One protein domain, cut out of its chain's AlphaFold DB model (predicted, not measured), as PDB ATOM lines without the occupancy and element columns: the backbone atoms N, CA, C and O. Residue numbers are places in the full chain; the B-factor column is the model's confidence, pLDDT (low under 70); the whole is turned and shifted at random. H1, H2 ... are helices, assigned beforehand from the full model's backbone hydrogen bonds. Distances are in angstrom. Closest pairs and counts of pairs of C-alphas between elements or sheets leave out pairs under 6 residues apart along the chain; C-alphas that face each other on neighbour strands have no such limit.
ATOM      1  N   PRO A   2      16.263 -30.343  -9.435       64.69
ATOM      2  CA  PRO A   2      15.571 -31.618  -9.274       64.69
ATOM      3  C   PRO A   2      16.593 -32.764  -9.321       64.69
ATOM      4  O   PRO A   2      17.464 -32.795 -10.191       64.69
ATOM      5  N   VAL A   3      16.529 -33.677  -8.351       66.56
ATOM      6  CA  VAL A   3      17.396 -34.862  -8.296       66.56
ATOM      7  C   VAL A   3      16.688 -35.993  -9.038       66.56
ATOM      8  O   VAL A   3      15.671 -36.502  -8.569       66.56
ATOM      9  N   HIS A   4      17.213 -36.378 -10.199       69.88
ATOM     10  CA  HIS A   4      16.674 -37.471 -11.008       69.88
ATOM     11  C   HIS A   4      17.357 -38.794 -10.642       69.88
ATOM     12  O   HIS A   4      18.582 -38.864 -10.560       69.88
ATOM     13  N   LYS A   5      16.559 -39.843 -10.410       80.25
ATOM     14  CA  LYS A   5      17.050 -41.204 -10.157       80.25
ATOM     15  C   LYS A   5      16.999 -41.994 -11.463       80.25
ATOM     16  O   LYS A   5      15.918 -42.162 -12.018       80.25
ATOM     17  N   TYR A   6      18.148 -42.480 -11.921       83.06
ATOM     18  CA  TYR A   6      18.269 -43.342 -13.099       83.06
ATOM     19  C   TYR A   6      18.468 -44.793 -12.661       83.06
ATOM     20  O   TYR A   6      19.051 -45.039 -11.601       83.06
ATOM     21  N   LYS A   7      17.969 -45.756 -13.444       81.75
ATOM     22  CA  LYS A   7      18.056 -47.182 -13.090       81.75
ATOM     23  C   LYS A   7      19.405 -47.791 -13.460       81.75
ATOM     24  O   LYS A   7      19.804 -48.784 -12.861       81.75
ATOM     25  N   SER A   8      20.096 -47.209 -14.438       86.19
ATOM     26  CA  SER A   8      21.399 -47.676 -14.917       86.19
ATOM     27  C   SER A   8      22.317 -46.510 -15.285       86.19
ATOM     28  O   SER A   8      21.855 -45.394 -15.539       86.19
ATOM     29  N   PHE A   9      23.626 -46.777 -15.333       79.00
ATOM     30  CA  PHE A   9      24.626 -45.794 -15.759       79.00
ATOM     31  C   PHE A   9      24.437 -45.367 -17.219       79.00
ATOM     32  O   PHE A   9      24.534 -44.180 -17.515       79.00
ATOM     33  N   GLU A  10      24.076 -46.295 -18.108       77.75
ATOM     34  CA  GLU A  10      23.810 -45.987 -19.519       77.75
ATOM     35  C   GLU A  10      22.608 -45.047 -19.700       77.75
ATOM     36  O   GLU A  10      22.606 -44.172 -20.564       77.75
ATOM     37  N   GLU A  11      21.566 -45.212 -18.880       76.12
ATOM     38  CA  GLU A  11      20.380 -44.350 -18.902       76.12
ATOM     39  C   GLU A  11      20.709 -42.940 -18.397       76.12
ATOM     40  O   GLU A  11      20.267 -41.952 -18.987       76.12
ATOM     41  N   ALA A  12      21.545 -42.840 -17.359       79.38
ATOM     42  CA  ALA A  12      22.062 -41.562 -16.883       79.38
ATOM     43  C   ALA A  12      22.916 -40.864 -17.955       79.38
ATOM     44  O   ALA A  12      22.760 -39.663 -18.177       79.38
ATOM     45  N   GLU A  13      23.773 -41.603 -18.659       70.81
ATOM     46  CA  GLU A  13      24.627 -41.062 -19.719       70.81
ATOM     47  C   GLU A  13      23.804 -40.545 -20.907       70.81
ATOM     48  O   GLU A  13      23.994 -39.411 -21.355       70.81
ATOM     49  N   LYS A  14      22.806 -41.317 -21.355       70.44
ATOM     50  CA  LYS A  14      21.876 -40.900 -22.417       70.44
ATOM     51  C   LYS A  14      21.033 -39.690 -22.017       70.44
ATOM     52  O   LYS A  14      20.838 -38.792 -22.832       70.44
ATOM     53  N   ALA A  15      20.553 -39.627 -20.776       73.06
ATOM     54  CA  ALA A  15      19.798 -38.477 -20.278       73.06
ATOM     55  C   ALA A  15      20.661 -37.207 -20.209       73.06
ATOM     56  O   ALA A  15      20.191 -36.108 -20.500       73.06
ATOM     57  N   VAL A  16      21.942 -37.365 -19.874       67.38
ATOM     58  CA  VAL A  16      22.925 -36.283 -19.891       67.38
ATOM     59  C   VAL A  16      23.237 -35.826 -21.321       67.38
ATOM     60  O   VAL A  16      23.351 -34.624 -21.558       67.38
ATOM     61  N   LEU A  17      23.328 -36.746 -22.282       62.88
ATOM     62  CA  LEU A  17      23.491 -36.429 -23.707       62.88
ATOM     63  C   LEU A  17      22.261 -35.729 -24.306       62.88
ATOM     64  O   LEU A  17      22.420 -34.828 -25.124       62.88
ATOM     65  N   ASN A  18      21.056 -36.087 -23.853       63.19
ATOM     66  CA  ASN A  18      19.785 -35.475 -24.265       63.19
ATOM     67  C   ASN A  18      19.459 -34.163 -23.523       63.19
ATOM     68  O   ASN A  18      18.365 -33.618 -23.688       63.19
ATOM     69  N   SER A  19      20.367 -33.668 -22.676       63.12
ATOM     70  CA  SER A  19      20.207 -32.370 -22.014       63.12
ATOM     71  C   SER A  19      20.283 -31.212 -23.018       63.12
ATOM     72  O   SER A  19      20.864 -31.350 -24.093       63.12
ATOM     73  N   ASP A  20      19.651 -30.086 -22.667       66.62
ATOM     74  CA  ASP A  20      19.469 -28.888 -23.498       66.62
ATOM     75  C   ASP A  20      20.680 -28.603 -24.422       66.62
ATOM     76  O   ASP A  20      21.816 -28.542 -23.928       66.62
ATOM     77  N   PRO A  21      20.494 -28.433 -25.749       62.56
ATOM     78  CA  PRO A  21      21.590 -28.297 -26.715       62.56
ATOM     79  C   PRO A  21      22.615 -27.202 -26.377       62.56
ATOM     80  O   PRO A  21      23.785 -27.314 -26.745       62.56
ATOM     81  N   GLY A  22      22.228 -26.166 -25.625       67.00
ATOM     82  CA  GLY A  22      23.170 -25.161 -25.123       67.00
ATOM     83  C   GLY A  22      24.221 -25.733 -24.161       67.00
ATOM     84  O   GLY A  22      25.395 -25.356 -24.203       67.00
ATOM     85  N   THR A  23      23.831 -26.684 -23.310       68.00
ATOM     86  CA  THR A  23      24.733 -27.322 -22.340       68.00
ATOM     87  C   THR A  23      25.651 -28.374 -22.952       68.00
ATOM     88  O   THR A  23      26.799 -28.490 -22.514       68.00
ATOM     89  N   SER A  24      25.208 -29.098 -23.981       71.00
ATOM     90  CA  SER A  24      26.051 -30.074 -24.681       71.00
ATOM     91  C   SER A  24      27.153 -29.391 -25.498       71.00
ATOM     92  O   SER A  24      28.316 -29.782 -25.392       71.00
ATOM     93  N   LEU A  25      26.835 -28.302 -26.206       73.56
ATOM     94  CA  LEU A  25      27.822 -27.499 -26.941       73.56
ATOM     95  C   LEU A  25      28.873 -26.871 -26.016       73.56
ATOM     96  O   LEU A  25      30.062 -26.888 -26.333       73.56
ATOM     97  N   ARG A  26      28.460 -26.382 -24.840       75.69
ATOM     98  CA  ARG A  26      29.385 -25.843 -23.829       75.69
ATOM     99  C   ARG A  26      30.334 -26.907 -23.276       75.69
ATOM    100  O   ARG A  26      31.502 -26.626 -23.032       75.69
ATOM    101  N   ARG A  27      29.856 -28.133 -23.061       77.19
ATOM    102  CA  ARG A  27      30.726 -29.240 -22.635       77.19
ATOM    103  C   ARG A  27      31.694 -29.642 -23.735       77.19
ATOM    104  O   ARG A  27      32.852 -29.919 -23.446       77.19
ATOM    105  N   LEU A  28      31.236 -29.631 -24.987       80.62
ATOM    106  CA  LEU A  28      32.089 -29.903 -26.136       80.62
ATOM    107  C   LEU A  28      33.216 -28.868 -26.239       80.62
ATOM    108  O   LEU A  28      34.365 -29.254 -26.425       80.62
ATOM    109  N   SER A  29      32.914 -27.576 -26.057       80.81
ATOM    110  CA  SER A  29      33.941 -26.527 -26.071       80.81
ATOM    111  C   SER A  29      34.954 -26.710 -24.940       80.81
ATOM    112  O   SER A  29      36.147 -26.679 -25.196       80.81
ATOM    113  N   GLN A  30      34.495 -27.011 -23.722       83.94
ATOM    114  CA  GLN A  30      35.381 -27.294 -22.585       83.94
ATOM    115  C   GLN A  30      36.287 -28.506 -22.829       83.94
ATOM    116  O   GLN A  30      37.439 -28.519 -22.400       83.94
ATOM    117  N   LEU A  31      35.775 -29.527 -23.517       86.06
ATOM    118  CA  LEU A  31      36.559 -30.700 -23.880       86.06
ATOM    119  C   LEU A  31      37.656 -30.338 -24.892       86.06
ATOM    120  O   LEU A  31      38.788 -30.791 -24.750       86.06
ATOM    121  N   TRP A  32      37.339 -29.487 -25.870       80.25
ATOM    122  CA  TRP A  32      38.320 -28.952 -26.815       80.25
ATOM    123  C   TRP A  32      39.365 -28.068 -26.132       80.25
ATOM    124  O   TRP A  32      40.554 -28.272 -26.368       80.25
ATOM    125  N   ASP A  33      38.952 -27.186 -25.221       83.19
ATOM    126  CA  ASP A  33      39.866 -26.350 -24.433       83.19
ATOM    127  C   ASP A  33      40.838 -27.213 -23.609       83.19
ATOM    128  O   ASP A  33      42.033 -26.928 -23.530       83.19
ATOM    129  N   MET A  34      40.345 -28.310 -23.023       85.50
ATOM    130  CA  MET A  34      41.172 -29.265 -22.286       85.50
ATOM    131  C   MET A  34      42.166 -29.989 -23.203       85.50
ATOM    132  O   MET A  34      43.325 -30.161 -22.830       85.50
ATOM    133  N   ILE A  35      41.735 -30.416 -24.393       83.62
ATOM    134  CA  ILE A  35      42.612 -31.063 -25.380       83.62
ATOM    135  C   ILE A  35      43.730 -30.109 -25.814       83.62
ATOM    136  O   ILE A  35      44.884 -30.530 -25.913       83.62
ATOM    137  N   ASP A  36      43.407 -28.838 -26.036       78.00
ATOM    138  CA  ASP A  36      44.390 -27.818 -26.396       78.00
ATOM    139  C   ASP A  36      45.352 -27.530 -25.232       78.00
ATOM    140  O   ASP A  36      46.558 -27.403 -25.446       78.00
ATOM    141  N   ALA A  37      44.865 -27.522 -23.988       80.44
ATOM    142  CA  ALA A  37      45.711 -27.369 -22.803       80.44
ATOM    143  C   ALA A  37      46.659 -28.562 -22.578       80.44
ATOM    144  O   ALA A  37      47.804 -28.373 -22.167       80.44
ATOM    145  N   LEU A  38      46.200 -29.788 -22.852       83.06
ATOM    146  CA  LEU A  38      47.009 -31.008 -22.740       83.06
ATOM    147  C   LEU A  38      48.068 -31.117 -23.839       83.06
ATOM    148  O   LEU A  38      49.055 -31.832 -23.672       83.06
ATOM    149  N   ASN A  39      47.872 -30.416 -24.954       73.31
ATOM    150  CA  ASN A  39      48.812 -30.395 -26.059       73.31
ATOM    151  C   ASN A  39      49.257 -28.953 -26.356       73.31
ATOM    152  O   ASN A  39      48.902 -28.406 -27.399       73.31
ATOM    153  N   PRO A  40      50.062 -28.333 -25.469       63.78
ATOM    154  CA  PRO A  40      50.494 -26.941 -25.621       63.78
ATOM    155  C   PRO A  40      51.397 -26.727 -26.845       63.78
ATOM    156  O   PRO A  40      51.558 -25.604 -27.319       63.78
ATOM    157  N   GLU A  41      51.985 -27.803 -27.374       65.25
ATOM    158  CA  GLU A  41      52.749 -27.776 -28.621       65.25
ATOM    159  C   GLU A  41      51.860 -27.861 -29.867       65.25
ATOM    160  O   GLU A  41      52.347 -27.602 -30.972       65.25
ATOM    161  N   ARG A  42      50.562 -28.179 -29.717       60.50
ATOM    162  CA  ARG A  42      49.594 -28.144 -30.813       60.50
ATOM    163  C   ARG A  42      49.389 -26.687 -31.221       60.50
ATOM    164  O   ARG A  42      48.807 -25.901 -30.476       60.50
ATOM    165  N   PRO A  43      49.849 -26.289 -32.412       58.69
ATOM    166  CA  PRO A  43      49.623 -24.940 -32.873       58.69
ATOM    167  C   PRO A  43      48.141 -24.781 -33.228       58.69
ATOM    168  O   PRO A  43      47.540 -25.721 -33.762       58.69
TER     169      PRO A  43
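Overview. This is residues 2 to 43 of the 85 residues of an uncharacterized protein of Candidatus Parcubacteria bacterium (UniProt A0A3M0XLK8). A short helix, H1, and a longer one, H2, meet near their ends as an open L, with a tight link at the corner. Residues 25 to 43, which hold most of H2 and the tail after it, stick out and make the length. The printed part has 42 residues with two named helices, H1 then H2, and no named strand; its class is all helix. It is extended, with a radius of gyration of the C-alphas of 14.4 A and spans of 43 by 20 by 15 A.

Along the chain. The printed part begins with C-alpha 2 at (15.571, -31.618, -9.274). H1, residues 9 to 17, begins with C-alpha 9 at (24.626, -45.794, -15.759). H2, residues 21 to 38, is 25.9 A long and ends with C-alpha 38 at (47.009, -31.008, -22.740).

Arrangement. H1 and H2 are close but not clearly touching; their closest C-alphas, those of Leu 17 and Ser 24, are 6.9 A apart. Their lines are about perpendicular, at 79 degrees. In H1 and H2 every O i to N i+4 pair is within hydrogen-bond range.

Size, cuts and confidence. The C-alphas farthest apart, those of Lys 7 and Pro 43, are 43.4 A apart. The printed part has no cut. The pLDDT is under 70 at residues 2 to 4, 16 to 23 and 40 to 43.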